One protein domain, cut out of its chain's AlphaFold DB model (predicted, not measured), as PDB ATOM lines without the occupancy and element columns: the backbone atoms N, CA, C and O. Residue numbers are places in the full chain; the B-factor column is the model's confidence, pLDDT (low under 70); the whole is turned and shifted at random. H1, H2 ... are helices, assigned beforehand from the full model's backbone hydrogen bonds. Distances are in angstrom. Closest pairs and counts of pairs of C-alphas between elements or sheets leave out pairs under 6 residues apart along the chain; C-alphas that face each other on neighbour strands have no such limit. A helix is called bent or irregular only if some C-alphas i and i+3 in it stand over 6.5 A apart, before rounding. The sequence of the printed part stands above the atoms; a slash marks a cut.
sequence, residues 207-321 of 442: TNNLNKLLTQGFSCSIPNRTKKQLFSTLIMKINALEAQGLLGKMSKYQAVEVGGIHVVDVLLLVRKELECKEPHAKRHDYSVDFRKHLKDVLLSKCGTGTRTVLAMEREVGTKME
ATOM      1  N   THR A 207      32.811  76.641  -6.754       80.25
ATOM      2  CA  THR A 207      33.941  77.574  -6.644       80.25
ATOM      3  C   THR A 207      33.567  78.973  -7.138       80.25
ATOM      4  O   THR A 207      33.884  79.962  -6.479       80.25
ATOM      5  N   ASN A 208      32.842  79.083  -8.253       83.94
ATOM      6  CA  ASN A 208      32.359  80.373  -8.744       83.94
ATOM      7  C   ASN A 208      31.288  80.978  -7.825       83.94
ATOM      8  O   ASN A 208      31.288  82.180  -7.580       83.94
ATOM      9  N   ASN A 209      30.410  80.149  -7.258       85.75
ATOM     10  CA  ASN A 209      29.440  80.586  -6.253       85.75
ATOM     11  C   ASN A 209      30.127  81.131  -4.991       85.75
ATOM     12  O   ASN A 209      29.774  82.203  -4.512       85.75
ATOM     13  N   LEU A 210      31.165  80.460  -4.499       87.06
ATOM     14  CA  LEU A 210      31.972  80.954  -3.386       87.06
ATOM     15  C   LEU A 210      32.700  82.262  -3.738       87.06
ATOM     16  O   LEU A 210      32.737  83.182  -2.928       87.06
ATOM     17  N   ASN A 211      33.199  82.401  -4.970       86.62
ATOM     18  CA  ASN A 211      33.789  83.659  -5.436       86.62
ATOM     19  C   ASN A 211      32.756  84.796  -5.502       86.62
ATOM     20  O   ASN A 211      33.065  85.941  -5.177       86.62
ATOM     21  N   LYS A 212      31.515  84.498  -5.904       85.06
ATOM     22  CA  LYS A 212      30.406  85.459  -5.851       85.06
ATOM     23  C   LYS A 212      30.073  85.843  -4.418       85.06
ATOM     24  O   LYS A 212      29.898  87.023  -4.162       85.06
ATOM     25  N   LEU A 213      30.045  84.892  -3.485       86.31
ATOM     26  CA  LEU A 213      29.815  85.194  -2.072       86.31
ATOM     27  C   LEU A 213      30.902  86.131  -1.540       86.31
ATOM     28  O   LEU A 213      30.605  87.106  -0.864       86.31
ATOM     29  N   LEU A 214      32.156  85.878  -1.900       85.75
ATOM     30  CA  LEU A 214      33.275  86.710  -1.490       85.75
ATOM     31  C   LEU A 214      33.207  88.131  -2.086       85.75
ATOM     32  O   LEU A 214      33.337  89.117  -1.366       85.75
ATOM     33  N   THR A 215      32.940  88.247  -3.386       81.81
ATOM     34  CA  THR A 215      32.916  89.543  -4.090       81.81
ATOM     35  C   THR A 215      31.645  90.353  -3.852       81.81
ATOM     36  O   THR A 215      31.708  91.575  -3.781       81.81
ATOM     37  N   GLN A 216      30.491  89.694  -3.739       80.12
ATOM     38  CA  GLN A 216      29.184  90.338  -3.586       80.12
ATOM     39  C   GLN A 216      28.725  90.394  -2.130       80.12
ATOM     40  O   GLN A 216      27.985  91.300  -1.777       80.12
ATOM     41  N   GLY A 217      29.127  89.434  -1.294       78.06
ATOM     42  CA  GLY A 217      28.740  89.351   0.116       78.06
ATOM     43  C   GLY A 217      29.772  89.939   1.075       78.06
ATOM     44  O   GLY A 217      29.374  90.554   2.055       78.06
ATOM     45  N   PHE A 218      31.064  89.782   0.773       80.38
ATOM     46  CA  PHE A 218      32.179  90.280   1.594       80.38
ATOM     47  C   PHE A 218      32.991  91.398   0.917       80.38
ATOM     48  O   PHE A 218      34.141  91.634   1.282       80.38
ATOM     49  N   SER A 219      32.449  92.020  -0.141       79.69
ATOM     50  CA  SER A 219      33.081  93.113  -0.909       79.69
ATOM     51  C   SER A 219      34.577  92.912  -1.212       79.69
ATOM     52  O   SER A 219      35.328  93.874  -1.362       79.69
ATOM     53  N   CYS A 220      35.036  91.661  -1.275       77.25
ATOM     54  CA  CYS A 220      36.446  91.318  -1.270       77.25
ATOM     55  C   CYS A 220      36.781  90.737  -2.632       77.25
ATOM     56  O   CYS A 220      36.103  89.841  -3.133       77.25
ATOM     57  N   SER A 221      37.821  91.271  -3.262       75.12
ATOM     58  CA  SER A 221      38.308  90.790  -4.549       75.12
ATOM     59  C   SER A 221      39.671  90.152  -4.342       75.12
ATOM     60  O   SER A 221      40.600  90.812  -3.884       75.12
ATOM     61  N   ILE A 222      39.802  88.870  -4.685       72.56
ATOM     62  CA  ILE A 222      41.099  88.193  -4.640       72.56
ATOM     63  C   ILE A 222      41.763  88.364  -6.013       72.56
ATOM     64  O   ILE A 222      41.216  87.877  -7.011       72.56
ATOM     65  N   PRO A 223      42.936  89.021  -6.092       58.75
ATOM     66  CA  PRO A 223      43.632  89.237  -7.359       58.75
ATOM     67  C   PRO A 223      44.084  87.914  -7.994       58.75
ATOM     68  O   PRO A 223      43.973  87.738  -9.204       58.75
ATOM     69  N   ASN A 224      44.493  86.945  -7.169       65.12
ATOM     70  CA  ASN A 224      44.836  85.589  -7.589       65.12
ATOM     71  C   ASN A 224      43.724  84.617  -7.182       65.12
ATOM     72  O   ASN A 224      43.605  84.223  -6.030       65.12
ATOM     73  N   ARG A 225      42.883  84.200  -8.129       68.94
ATOM     74  CA  ARG A 225      41.693  83.362  -7.866       68.94
ATOM     75  C   ARG A 225      42.025  81.884  -7.617       68.94
ATOM     76  O   ARG A 225      41.385  80.991  -8.171       68.94
ATOM     77  N   THR A 226      43.050  81.606  -6.820       80.38
ATOM     78  CA  THR A 226      43.388  80.233  -6.438       80.38
ATOM     79  C   THR A 226      42.356  79.706  -5.439       80.38
ATOM     80  O   THR A 226      41.890  80.440  -4.568       80.38
ATOM     81  N   LYS A 227      41.990  78.420  -5.545       81.50
ATOM     82  CA  LYS A 227      41.017  77.793  -4.629       81.50
ATOM     83  C   LYS A 227      41.446  77.911  -3.166       81.50
ATOM     84  O   LYS A 227      40.616  78.209  -2.317       81.50
ATOM     85  N   LYS A 228      42.747  77.749  -2.900       83.06
ATOM     86  CA  LYS A 228      43.336  77.910  -1.567       83.06
ATOM     87  C   LYS A 228      43.058  79.284  -0.978       83.06
ATOM     88  O   LYS A 228      42.522  79.355   0.119       83.06
ATOM     89  N   GLN A 229      43.366  80.345  -1.722       83.00
ATOM     90  CA  GLN A 229      43.115  81.711  -1.262       83.00
ATOM     91  C   GLN A 229      41.620  81.966  -1.082       83.00
ATOM     92  O   GLN A 229      41.208  82.552  -0.091       83.00
ATOM     93  N   LEU A 230      40.793  81.454  -1.991       85.75
ATOM     94  CA  LEU A 230      39.344  81.580  -1.886       85.75
ATOM     95  C   LEU A 230      38.781  80.911  -0.621       85.75
ATOM     96  O   LEU A 230      37.952  81.514   0.056       85.75
ATOM     97  N   PHE A 231      39.250  79.712  -0.268       88.75
ATOM     98  CA  PHE A 231      38.820  79.022   0.953       88.75
ATOM     99  C   PHE A 231      39.331  79.742   2.198       88.75
ATOM    100  O   PHE A 231      38.534  80.064   3.077       88.75
ATOM    101  N   SER A 232      40.631  80.052   2.255       85.31
ATOM    102  CA  SER A 232      41.230  80.701   3.424       85.31
ATOM    103  C   SER A 232      40.600  82.062   3.703       85.31
ATOM    104  O   SER A 232      40.293  82.370   4.850       85.31
ATOM    105  N   THR A 233      40.348  82.868   2.666       87.00
ATOM    106  CA  THR A 233      39.748  84.196   2.841       87.00
ATOM    107  C   THR A 233      38.288  84.102   3.282       87.00
ATOM    108  O   THR A 233      37.882  84.869   4.151       87.00
ATOM    109  N   LEU A 234      37.503  83.158   2.746       88.25
ATOM    110  CA  LEU A 234      36.120  82.953   3.194       88.25
ATOM    111  C   LEU A 234      36.050  82.484   4.648       88.25
ATOM    112  O   LEU A 234      35.283  83.051   5.421       88.25
ATOM    113  N   ILE A 235      36.869  81.500   5.032       89.25
ATOM    114  CA  ILE A 235      36.941  81.010   6.416       89.25
ATOM    115  C   ILE A 235      37.317  82.158   7.356       89.25
ATOM    116  O   ILE A 235      36.626  82.400   8.340       89.25
ATOM    117  N   MET A 236      38.355  82.925   7.018       87.88
ATOM    118  CA  MET A 236      38.803  84.068   7.814       87.88
ATOM    119  C   MET A 236      37.709  85.134   7.977       87.88
ATOM    120  O   MET A 236      37.474  85.608   9.087       87.88
ATOM    121  N   LYS A 237      37.003  85.493   6.896       85.56
ATOM    122  CA  LYS A 237      35.898  86.465   6.946       85.56
ATOM    123  C   LYS A 237      34.750  85.976   7.827       85.56
ATOM    124  O   LYS A 237      34.240  86.752   8.629       85.56
ATOM    125  N   ILE A 238      34.374  84.702   7.725       88.12
ATOM    126  CA  ILE A 238      33.320  84.112   8.563       88.12
ATOM    127  C   ILE A 238      33.764  84.064  10.036       88.12
ATOM    128  O   ILE A 238      32.988  84.440  10.910       88.12
ATOM    129  N   ASN A 239      35.020  83.709  10.321       86.25
ATOM    130  CA  ASN A 239      35.571  83.725  11.682       86.25
ATOM    131  C   ASN A 239      35.579  85.131  12.290       86.25
ATOM    132  O   ASN A 239      35.280  85.285  13.470       86.25
ATOM    133  N   ALA A 240      35.863  86.168  11.497       82.75
ATOM    134  CA  ALA A 240      35.787  87.550  11.961       82.75
ATOM    135  C   ALA A 240      34.354  87.946  12.361       82.75
ATOM    136  O   ALA A 240      34.161  88.615  13.376       82.75
ATOM    137  N   LEU A 241      33.340  87.494  11.610       83.12
ATOM    138  CA  LEU A 241      31.936  87.700  11.984       83.12
ATOM    139  C   LEU A 241      31.574  86.959  13.285       83.12
ATOM    140  O   LEU A 241      30.814  87.481  14.101       83.12
ATOM    141  N   GLU A 242      32.108  85.752  13.489       82.94
ATOM    142  CA  GLU A 242      31.876  84.970  14.709       82.94
ATOM    143  C   GLU A 242      32.544  85.604  15.931       82.94
ATOM    144  O   GLU A 242      31.890  85.782  16.956       82.94
ATOM    145  N   ALA A 243      33.809  86.013  15.805       78.12
ATOM    146  CA  ALA A 243      34.571  86.660  16.871       78.12
ATOM    147  C   ALA A 243      33.908  87.961  17.355       78.12
ATOM    148  O   ALA A 243      33.950  88.282  18.538       78.12
ATOM    149  N   GLN A 244      33.239  88.682  16.452       74.56
ATOM    150  CA  GLN A 244      32.472  89.896  16.760       74.56
ATOM    151  C   GLN A 244      31.054  89.611  17.291       74.56
ATOM    152  O   GLN A 244      30.254  90.533  17.474       74.56
ATOM    153  N   GLY A 245      30.714  88.337  17.514       69.62
ATOM    154  CA  GLY A 245      29.422  87.895  18.036       69.62
ATOM    155  C   GLY A 245      28.259  88.033  17.050       69.62
ATOM    156  O   GLY A 245      27.110  87.829  17.437       69.62
ATOM    157  N   LEU A 246      28.522  88.354  15.777       74.06
ATOM    158  CA  LEU A 246      27.485  88.584  14.763       74.06
ATOM    159  C   LEU A 246      26.873  87.284  14.231       74.06
ATOM    160  O   LEU A 246      25.749  87.307  13.728       74.06
ATOM    161  N   LEU A 247      27.584  86.164  14.377       68.94
ATOM    162  CA  LEU A 247      27.077  84.813  14.109       68.94
ATOM    163  C   LEU A 247      26.563  84.106  15.384       68.94
ATOM    164  O   LEU A 247      26.152  82.952  15.320       68.94
ATOM    165  N   GLY A 248      26.588  84.780  16.542       62.50
ATOM    166  CA  GLY A 248      26.154  84.234  17.832       62.50
ATOM    167  C   GLY A 248      24.663  84.442  18.140       62.50
ATOM    168  O   GLY A 248      23.968  85.208  17.474       62.50
ATOM    169  N   LYS A 249      24.183  83.800  19.219       52.75
ATOM    170  CA  LYS A 249      22.756  83.727  19.613       52.75
ATOM    171  C   LYS A 249      22.071  85.059  19.983       52.75
ATOM    172  O   LYS A 249      20.866  85.096  20.188       52.75
ATOM    173  N   MET A 250      22.838  86.136  20.148       48.38
ATOM    174  CA  MET A 250      22.337  87.473  20.517       48.38
ATOM    175  C   MET A 250      22.397  88.454  19.336       48.38
ATOM    176  O   MET A 250      22.255  89.663  19.506       48.38
ATOM    177  N   SER A 251      22.649  87.951  18.125       64.75
ATOM    178  CA  SER A 251      22.776  88.779  16.935       64.75
ATOM    179  C   SER A 251      21.406  89.125  16.360       64.75
ATOM    180  O   SER A 251      20.599  88.243  16.068       64.75
ATOM    181  N   LYS A 252      21.183  90.413  16.076       70.94
ATOM    182  CA  LYS A 252      20.025  90.907  15.305       70.94
ATOM    183  C   LYS A 252      19.849  90.217  13.947       70.94
ATOM    184  O   LYS A 252      18.775  90.271  13.359       70.94
ATOM    185  N   TYR A 253      20.904  89.579  13.451       70.94
ATOM    186  CA  TYR A 253      20.911  88.891  12.174       70.94
ATOM    187  C   TYR A 253      20.489  87.425  12.240       70.94
ATOM    188  O   TYR A 253      20.269  86.817  11.194       70.94
ATOM    189  N   GLN A 254      20.368  86.849  13.438       70.19
ATOM    190  CA  GLN A 254      19.954  85.458  13.583       70.19
ATOM    191  C   GLN A 254      18.515  85.244  13.099       70.19
ATOM    192  O   GLN A 254      18.224  84.222  12.497       70.19
ATOM    193  N   ALA A 255      17.641  86.241  13.259       67.81
ATOM    194  CA  ALA A 255      16.260  86.195  12.776       67.81
ATOM    195  C   ALA A 255      16.122  86.301  11.243       67.81
ATOM    196  O   ALA A 255      15.013  86.228  10.721       67.81
ATOM    197  N   VAL A 256      17.218  86.508  10.500       74.69
ATOM    198  CA  VAL A 256      17.152  86.641   9.041       74.69
ATOM    199  C   VAL A 256      17.145  85.261   8.392       74.69
ATOM    200  O   VAL A 256      18.178  84.594   8.283       74.69
ATOM    201  N   GLU A 257      15.969  84.871   7.916       77.75
ATOM    202  CA  GLU A 257      15.734  83.618   7.208       77.75
ATOM    203  C   GLU A 257      15.444  83.853   5.724       77.75
ATOM    204  O   GLU A 257      14.772  84.808   5.334       77.75
ATOM    205  N   VAL A 258      15.929  82.945   4.878       74.44
ATOM    206  CA  VAL A 258      15.567  82.877   3.458       74.44
ATOM    207  C   VAL A 258      15.085  81.464   3.180       74.44
ATOM    208  O   VAL A 258      15.841  80.509   3.334       74.44
ATOM    209  N   GLY A 259      13.815  81.321   2.803       73.31
ATOM    210  CA  GLY A 259      13.212  80.003   2.585       73.31
ATOM    211  C   GLY A 259      13.164  79.128   3.847       73.31
ATOM    212  O   GLY A 259      13.324  77.917   3.732       73.31
ATOM    213  N   GLY A 260      12.992  79.733   5.031       77.81
ATOM    214  CA  GLY A 260      12.943  79.027   6.323       77.81
ATOM    215  C   GLY A 260      14.302  78.556   6.849       77.81
ATOM    216  O   GLY A 260      14.361  77.701   7.727       77.81
ATOM    217  N   ILE A 261      15.404  79.057   6.279       83.19
ATOM    218  CA  ILE A 261      16.772  78.726   6.690       83.19
ATOM    219  C   ILE A 261      17.493  80.010   7.089       83.19
ATOM    220  O   ILE A 261      17.545  80.968   6.310       83.19
ATOM    221  N   HIS A 262      18.094  80.020   8.278       83.31
ATOM    222  CA  HIS A 262      18.847  81.167   8.773       83.31
ATOM    223  C   HIS A 262      20.118  81.401   7.953       83.31
ATOM    224  O   HIS A 262      20.935  80.502   7.746       83.31
ATOM    225  N   VAL A 263      20.341  82.652   7.546       83.31
ATOM    226  CA  VAL A 263      21.550  83.064   6.808       83.31
ATOM    227  C   VAL A 263      22.824  82.756   7.607       83.31
ATOM    228  O   VAL A 263      23.820  82.309   7.038       83.31
ATOM    229  N   VAL A 264      22.774  82.953   8.927       83.81
ATOM    230  CA  VAL A 264      23.873  82.670   9.865       83.81
ATOM    231  C   VAL A 264      24.255  81.188   9.850       83.81
ATOM    232  O   VAL A 264      25.437  80.863   9.730       83.81
ATOM    233  N   ASP A 265      23.271  80.289   9.880       83.94
ATOM    234  CA  ASP A 265      23.517  78.844   9.871       83.94
ATOM    235  C   ASP A 265      24.168  78.393   8.565       83.94
ATOM    236  O   ASP A 265      25.063  77.546   8.568       83.94
ATOM    237  N   VAL A 266      23.782  79.003   7.439       86.56
ATOM    238  CA  VAL A 266      24.411  78.705   6.149       86.56
ATOM    239  C   VAL A 266      25.842  79.245   6.083       86.56
ATOM    240  O   VAL A 266      26.701  78.574   5.518       86.56
ATOM    241  N   LEU A 267      26.158  80.398   6.686       87.50
ATOM    242  CA  LEU A 267      27.549  80.872   6.796       87.50
ATOM    243  C   LEU A 267      28.409  79.920   7.641       87.50
ATOM    244  O   LEU A 267      29.530  79.591   7.250       87.50
ATOM    245  N   LEU A 268      27.876  79.419   8.757       87.12
ATOM    246  CA  LEU A 268      28.559  78.417   9.580       87.12
ATOM    247  C   LEU A 268      28.726  77.086   8.836       87.12
ATOM    248  O   LEU A 268      29.787  76.465   8.919       87.12
ATOM    249  N   LEU A 269      27.719  76.670   8.064       88.81
ATOM    250  CA  LEU A 269      27.811  75.510   7.178       88.81
ATOM    251  C   LEU A 269      28.914  75.707   6.135       88.81
ATOM    252  O   LEU A 269      29.686  74.784   5.894       88.81
ATOM    253  N   VAL A 270      29.028  76.906   5.551       88.25
ATOM    254  CA  VAL A 270      30.088  77.211   4.585       88.25
ATOM    255  C   VAL A 270      31.460  77.060   5.213       88.25
ATOM    256  O   VAL A 270      32.316  76.403   4.632       88.25
ATOM    257  N   ARG A 271      31.668  77.616   6.405       88.94
ATOM    258  CA  ARG A 271      32.937  77.459   7.114       88.94
ATOM    259  C   ARG A 271      33.266  75.986   7.364       88.94
ATOM    260  O   ARG A 271      34.335  75.548   6.955       88.94
ATOM    261  N   LYS A 272      32.346  75.226   7.969       88.38
ATOM    262  CA  LYS A 272      32.555  73.799   8.278       88.38
ATOM    263  C   LYS A 272      32.876  72.987   7.025       88.38
ATOM    264  O   LYS A 272      33.820  72.204   7.014       88.38
ATOM    265  N   GLU A 273      32.116  73.206   5.954       87.06
ATOM    266  CA  GLU A 273      32.321  72.501   4.692       87.06
ATOM    267  C   GLU A 273      33.675  72.861   4.067       87.06
ATOM    268  O   GLU A 273      34.288  72.000   3.455       87.06
ATOM    269  N   LEU A 274      34.165  74.098   4.205       86.62
ATOM    270  CA  LEU A 274      35.460  74.507   3.648       86.62
ATOM    271  C   LEU A 274      36.657  74.077   4.508       86.62
ATOM    272  O   LEU A 274      37.690  73.728   3.943       86.62
ATOM    273  N   GLU A 275      36.533  74.072   5.838       84.25
ATOM    274  CA  GLU A 275      37.588  73.616   6.760       84.25
ATOM    275  C   GLU A 275      37.889  72.123   6.591       84.25
ATOM    276  O   GLU A 275      39.044  71.706   6.647       84.25
ATOM    277  N   CYS A 276      36.867  71.310   6.312       77.00
ATOM    278  CA  CYS A 276      37.023  69.871   6.103       77.00
ATOM    279  C   CYS A 276      37.476  69.487   4.680       77.00
ATOM    280  O   CYS A 276      37.492  68.299   4.349       77.00
ATOM    281  N   LYS A 277      37.798  70.448   3.799       81.00
ATOM    282  CA  LYS A 277      38.160  70.175   2.396       81.00
ATOM    283  C   LYS A 277      39.596  70.583   2.110       81.00
ATOM    284  O   LYS A 277      40.020  71.691   2.410       81.00
ATOM    285  N   GLU A 278      40.322  69.701   1.428       73.12
ATOM    286  CA  GLU A 278      41.724  69.931   1.089       73.12
ATOM    287  C   GLU A 278      41.888  70.938  -0.067       73.12
ATOM    288  O   GLU A 278      41.572  70.607  -1.210       73.12
ATOM    289  N   PRO A 279      42.444  72.143   0.150       71.88
ATOM    290  CA  PRO A 279      42.404  73.218  -0.849       71.88
ATOM    291  C   PRO A 279      43.140  72.930  -2.171       71.88
ATOM    292  O   PRO A 279      42.957  73.652  -3.155       71.88
ATOM    293  N   HIS A 280      43.989  71.900  -2.189       70.38
ATOM    294  CA  HIS A 280      44.768  71.459  -3.345       70.38
ATOM    295  C   HIS A 280      44.068  70.371  -4.174       70.38
ATOM    296  O   HIS A 280      44.533  70.040  -5.266       70.38
ATOM    297  N   ALA A 281      42.923  69.854  -3.718       71.38
ATOM    298  CA  ALA A 281      42.193  68.828  -4.443       71.38
ATOM    299  C   ALA A 281      41.671  69.347  -5.800       71.38
ATOM    300  O   ALA A 281      41.079  70.429  -5.942       71.38
ATOM    301  N   LYS A 282      41.862  68.532  -6.846       67.38
ATOM    302  CA  LYS A 282      41.427  68.866  -8.214       67.38
ATOM    303  C   LYS A 282      39.905  69.034  -8.281       67.38
ATOM    304  O   LYS A 282      39.413  69.962  -8.932       67.38
ATOM    305  N   ARG A 283      39.160  68.193  -7.557       70.25
ATOM    306  CA  ARG A 283      37.696  68.224  -7.438       70.25
ATOM    307  C   ARG A 283      37.286  68.108  -5.974       70.25
ATOM    308  O   ARG A 283      37.972  67.461  -5.193       70.25
ATOM    309  N   HIS A 284      36.165  68.735  -5.639       74.50
ATOM    310  CA  HIS A 284      35.558  68.650  -4.320       74.50
ATOM    311  C   HIS A 284      34.136  68.148  -4.454       74.50
ATOM    312  O   HIS A 284      33.315  68.766  -5.139       74.50
ATOM    313  N   ASP A 285      33.846  67.071  -3.744       76.00
ATOM    314  CA  ASP A 285      32.482  66.619  -3.553       76.00
ATOM    315  C   ASP A 285      31.895  67.396  -2.387       76.00
ATOM    316  O   ASP A 285      32.095  67.070  -1.218       76.00
ATOM    317  N   TYR A 286      31.254  68.508  -2.720       81.50
ATOM    318  CA  TYR A 286      30.498  69.292  -1.757       81.50
ATOM    319  C   TYR A 286      29.158  68.625  -1.459       81.50
ATOM    320  O   TYR A 286      28.510  68.099  -2.374       81.50
ATOM    321  N   SER A 287      28.706  68.739  -0.210       82.56
ATOM    322  CA  SER A 287      27.362  68.327   0.182       82.56
ATOM    323  C   SER A 287      26.293  68.965  -0.720       82.56
ATOM    324  O   SER A 287      26.419  70.103  -1.192       82.56
ATOM    325  N   VAL A 288      25.228  68.211  -1.001       81.94
ATOM    326  CA  VAL A 288      24.069  68.695  -1.768       81.94
ATOM    327  C   VAL A 288      23.448  69.905  -1.070       81.94
ATOM    328  O   VAL A 288      23.202  70.914  -1.732       81.94
ATOM    329  N   ASP A 289      23.312  69.839   0.253       83.00
ATOM    330  CA  ASP A 289      22.717  70.900   1.067       83.00
ATOM    331  C   ASP A 289      23.567  72.165   1.032       83.00
ATOM    332  O   ASP A 289      23.049  73.254   0.802       83.00
ATOM    333  N   PHE A 290      24.890  72.031   1.137       86.38
ATOM    334  CA  PHE A 290      25.799  73.168   0.999       86.38
ATOM    335  C   PHE A 290      25.657  73.838  -0.370       86.38
ATOM    336  O   PHE A 290      25.531  75.057  -0.455       86.38
ATOM    337  N   ARG A 291      25.638  73.059  -1.459       85.50
ATOM    338  CA  ARG A 291      25.512  73.617  -2.817       85.50
ATOM    339  C   ARG A 291      24.184  74.339  -3.018       85.50
ATOM    340  O   ARG A 291      24.166  75.403  -3.643       85.50
ATOM    341  N   LYS A 292      23.104  73.764  -2.490       84.94
ATOM    342  CA  LYS A 292      21.757  74.328  -2.541       84.94
ATOM    343  C   LYS A 292      21.674  75.604  -1.706       84.94
ATOM    344  O   LYS A 292      21.407  76.663  -2.258       84.94
ATOM    345  N   HIS A 293      22.001  75.546  -0.418       85.75
ATOM    346  CA  HIS A 293      21.887  76.685   0.496       85.75
ATOM    347  C   HIS A 293      22.849  77.823   0.139       85.75
ATOM    348  O   HIS A 293      22.475  78.991   0.211       85.75
ATOM    349  N   LEU A 294      24.060  77.522  -0.343       86.38
ATOM    350  CA  LEU A 294      24.959  78.556  -0.852       86.38
ATOM    351  C   LEU A 294      24.299  79.348  -1.986       86.38
ATOM    352  O   LEU A 294      24.405  80.568  -2.015       86.38
ATOM    353  N   LYS A 295      23.613  78.675  -2.915       84.94
ATOM    354  CA  LYS A 295      22.963  79.336  -4.049       84.94
ATOM    355  C   LYS A 295      21.652  80.024  -3.650       84.94
ATOM    356  O   LYS A 295      21.442  81.182  -3.998       84.94
ATOM    357  N   ASP A 296      20.796  79.304  -2.939       81.62
ATOM    358  CA  ASP A 296      19.391  79.660  -2.738       81.62
ATOM    359  C   ASP A 296      19.172  80.515  -1.480       81.62
ATOM    360  O   ASP A 296      18.171  81.218  -1.394       81.62
ATOM    361  N   VAL A 297      20.121  80.508  -0.534       83.00
ATOM    362  CA  VAL A 297      20.095  81.345   0.677       83.00
ATOM    363  C   VAL A 297      21.124  82.458   0.556       83.00
ATOM    364  O   VAL A 297      20.739  83.616   0.416       83.00
ATOM    365  N   LEU A 298      22.423  82.135   0.529       83.06
ATOM    366  CA  LEU A 298      23.483  83.153   0.568       83.06
ATOM    367  C   LEU A 298      23.612  83.934  -0.738       83.06
ATOM    368  O   LEU A 298      23.723  85.151  -0.704       83.06
ATOM    369  N   LEU A 299      23.567  83.273  -1.895       83.62
ATOM    370  CA  LEU A 299      23.636  83.940  -3.201       83.62
ATOM    371  C   LEU A 299      22.281  84.446  -3.712       83.62
ATOM    372  O   LEU A 299      22.178  84.968  -4.825       83.62
ATOM    373  N   SER A 300      21.233  84.279  -2.909       79.06
ATOM    374  CA  SER A 300      19.915  84.794  -3.237       79.06
ATOM    375  C   SER A 300      19.893  86.315  -3.179       79.06
ATOM    376  O   SER A 300      20.742  86.962  -2.551       79.06
ATOM    377  N   LYS A 301      18.852  86.897  -3.781       69.25
ATOM    378  CA  LYS A 301      18.598  88.329  -3.644       69.25
ATOM    379  C   LYS A 301      18.499  88.747  -2.179       69.25
ATOM    380  O   LYS A 301      18.927  89.843  -1.889       69.25
ATOM    381  N   CYS A 302      18.035  87.887  -1.277       62.62
ATOM    382  CA  CYS A 302      17.914  88.202   0.145       62.62
ATOM    383  C   CYS A 302      19.237  88.029   0.918       62.62
ATOM    384  O   CYS A 302      19.527  88.815   1.816       62.62
ATOM    385  N   GLY A 303      20.065  87.040   0.556       59.97
ATOM    386  CA  GLY A 303      21.331  86.740   1.243       59.97
ATOM    387  C   GLY A 303      22.507  87.631   0.831       59.97
ATOM    388  O   GLY A 303      23.180  88.200   1.688       59.97
ATOM    389  N   THR A 304      22.737  87.794  -0.474       56.38
ATOM    390  CA  THR A 304      23.804  88.653  -1.043       56.38
ATOM    391  C   THR A 304      23.216  89.880  -1.711       56.38
ATOM    392  O   THR A 304      23.793  90.959  -1.613       56.38
ATOM    393  N   GLY A 305      22.065  89.740  -2.378       46.84
ATOM    394  CA  GLY A 305      21.460  90.838  -3.133       46.84
ATOM    395  C   GLY A 305      20.874  91.969  -2.280       46.84
ATOM    396  O   GLY A 305      20.682  93.059  -2.812       46.84
ATOM    397  N   THR A 306      20.629  91.770  -0.979       47.59
ATOM    398  CA  THR A 306      20.022  92.790  -0.112       47.59
ATOM    399  C   THR A 306      20.481  92.697   1.342       47.59
ATOM    400  O   THR A 306      19.681  92.536   2.255       47.59
ATOM    401  N   ARG A 307      21.759  93.016   1.569       59.69
ATOM    402  CA  ARG A 307      22.249  93.670   2.800       59.69
ATOM    403  C   ARG A 307      22.666  92.789   3.971       59.69
ATOM    404  O   ARG A 307      23.456  93.303   4.733       59.69
ATOM    405  N   THR A 308      22.262  91.533   4.147       72.94
ATOM    406  CA  THR A 308      22.556  90.837   5.425       72.94
ATOM    407  C   THR A 308      24.042  90.531   5.638       72.94
ATOM    408  O   THR A 308      24.636  91.053   6.577       72.94
ATOM    409  N   VAL A 309      24.674  89.747   4.752       77.94
ATOM    410  CA  VAL A 309      26.112  89.416   4.878       77.94
ATOM    411  C   VAL A 309      26.978  90.675   4.735       77.94
ATOM    412  O   VAL A 309      27.906  90.886   5.511       77.94
ATOM    413  N   LEU A 310      26.602  91.568   3.814       80.19
ATOM    414  CA  LEU A 310      27.263  92.861   3.626       80.19
ATOM    415  C   LEU A 310      27.113  93.803   4.834       80.19
ATOM    416  O   LEU A 310      28.029  94.565   5.118       80.19
ATOM    417  N   ALA A 311      25.978  93.806   5.537       76.50
ATOM    418  CA  ALA A 311      25.760  94.642   6.719       76.50
ATOM    419  C   ALA A 311      26.481  94.070   7.934       76.50
ATOM    420  O   ALA A 311      27.074  94.844   8.676       76.50
ATOM    421  N   MET A 312      26.515  92.740   8.087       78.81
ATOM    422  CA  MET A 312      27.387  92.093   9.068       78.81
ATOM    423  C   MET A 312      28.846  92.491   8.830       78.81
ATOM    424  O   MET A 312      29.527  92.905   9.761       78.81
ATOM    425  N   GLU A 313      29.321  92.425   7.583       81.19
ATOM    426  CA  GLU A 313      30.683  92.842   7.251       81.19
ATOM    427  C   GLU A 313      30.920  94.330   7.535       81.19
ATOM    428  O   GLU A 313      31.927  94.684   8.149       81.19
ATOM    429  N   ARG A 314      30.001  95.208   7.116       80.50
ATOM    430  CA  ARG A 314      30.107  96.642   7.413       80.50
ATOM    431  C   ARG A 314      30.132  96.899   8.908       80.50
ATOM    432  O   ARG A 314      30.900  97.743   9.329       80.50
ATOM    433  N   GLU A 315      29.367  96.163   9.707       75.31
ATOM    434  CA  GLU A 315      29.374  96.309  11.163       75.31
ATOM    435  C   GLU A 315      30.664  95.856  11.822       75.31
ATOM    436  O   GLU A 315      31.099  96.485  12.787       75.31
ATOM    437  N   VAL A 316      31.309  94.818  11.289       74.56
ATOM    438  CA  VAL A 316      32.688  94.505  11.677       74.56
ATOM    439  C   VAL A 316      33.616  95.663  11.308       74.56
ATOM    440  O   VAL A 316      34.459  96.042  12.113       74.56
ATOM    441  N   GLY A 317      33.427  96.263  10.131       61.75
ATOM    442  CA  GLY A 317      34.188  97.429   9.685       61.75
ATOM    443  C   GLY A 317      33.933  98.712  10.489       61.75
ATOM    444  O   GLY A 317      34.856  99.496  10.641       61.75
ATOM    445  N   THR A 318      32.724  98.939  11.018       59.00
ATOM    446  CA  THR A 318      32.367 100.168  11.754       59.00
ATOM    447  C   THR A 318      32.542 100.062  13.264       59.00
ATOM    448  O   THR A 318      32.730 101.082  13.912       59.00
ATOM    449  N   LYS A 319      32.486  98.859  13.858       55.50
ATOM    450  CA  LYS A 319      32.924  98.662  15.256       55.50
ATOM    451  C   LYS A 319      34.442  98.819  15.408       55.50
ATOM    452  O   LYS A 319      34.927  98.997  16.518       55.50
ATOM    453  N   MET A 320      35.163  98.786  14.290       45.16
ATOM    454  CA  MET A 320      36.520  99.300  14.147       45.16
ATOM    455  C   MET A 320      36.435 100.803  13.819       45.16
ATOM    456  O   MET A 320      36.730 101.220  12.702       45.16
ATOM    457  N   GLU A 321      35.952 101.621  14.758       34.56
ATOM    458  CA  GLU A 321      36.110 103.079  14.652       34.56
ATOM    459  C   GLU A 321      37.617 103.411  14.639       34.56
ATOM    460  O   GLU A 321      38.395 102.762  15.348       34.56
TER     461      GLU A 321
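AT A GLANCE: This is residues 207 to 321 of the 442 residues of the protein "Hypothetical protein" of Phaeocystis antarctica (UniProt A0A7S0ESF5). Four helices stand in a compact ring in which each packs on the next, H1 on H2, H2 on H3, H3 on H4 and H4 back on H1; a fifth, H5, lies at one end of the ring and packs on H2 near that helix's last residues. H1 and H4 run side by side the same way, while H2 and H3 cross each other steeply, and the long loop of residues 276 to 287 lies toward the end of the domain away from H5. The printed part has 115 residues with five named helices, H1 to H5 in that order along the chain, and no named strand, an all-helix domain. The whole is compact, with a radius of gyration of the C-alphas of 13.4 A, and spans 39 by 33 by 23 A along its three main axes.

IN THESE COORDINATES: The printed part begins with H1, residues 207 to 217, 14.5 A from first to last C-alpha; C-alpha 207 is at (33.941, 77.574, -6.644). After a short link of nine residues comes H2, residues 227 to 243, the longest helix at 17 residues and 24.1 A, with C-alpha 243 at (34.571, 86.660, 16.871). A long link of 19 residues follows, in which the short stretches 257 to 258 and 261 to 262 pair antiparallel. It ends at H3, residues 263 to 275, 18.6 A long. A long link of 12 residues then reaches H4, residues 288 to 298, 14.7 A long. H4 is neither bent nor irregular, but only just: C-alphas 295 and 298 are 6.0 A apart. A short link of nine residues joins it to H5, residues 308 to 319, 16.3 A long, with C-alpha 319 at (32.924, 98.662, 15.256).

HOW THE PARTS SIT: H1 and H2 are the hub, touching three other helices each. H1 touches residues 227 to 234 of H2 alone, at a steep tilt of 41 degrees, the same way; their closest C-alphas are those of Leu 214 and Leu 234, 6.6 A apart. H1 touches H4 at a shallow tilt of 25 degrees, the same way, with the C-alphas of Asn 209 and Lys 295 closest at 7.0 A. H2 touches H3 with residues 231 to 238 alone, at a steep tilt of 46 degrees, opposite ways; the closest C-alphas are those of Ile 235 and Arg 271, 5.4 A apart. H3 touches H4 with 12 pairs of C-alphas within 8 A, at a steep tilt of 45 degrees, opposite ways, closest at Val 266 and His 293, 6.5 A. Residues 312 to 316 of H5 touch residues 240 to 241 of H2, at a steep tilt of 65 degrees, the same way; the C-alphas of Leu 241 and Val 316 are closest at 6.9 A. H1 and H5 only just touch, only at their ends, with 3 pairs of C-alphas within 8 A, the closest those of Gly 217 and Leu 310 at 5.2 A. H3 and H5 are close but not clearly touching. H1 and H3 are apart, as are H2 and H4; H4 and H5 are only just apart, their closest C-alphas 8.0 A from each other. Each O i to N i+4 pair is within hydrogen-bond range in H1, H2, H3 and H5, and 6 of 7 are in H4.

THE WHOLE: The two C-alphas farthest apart are those of Lys 282 and Glu 321, at 41.5 A. The printed part has no cut. Its long links are H2 to H3 and H3 to H4. The mean pLDDT of the printed part is 76.8, and 23 residues are under 70, among them 247 to 251, 301 to 307 and 317 to 321.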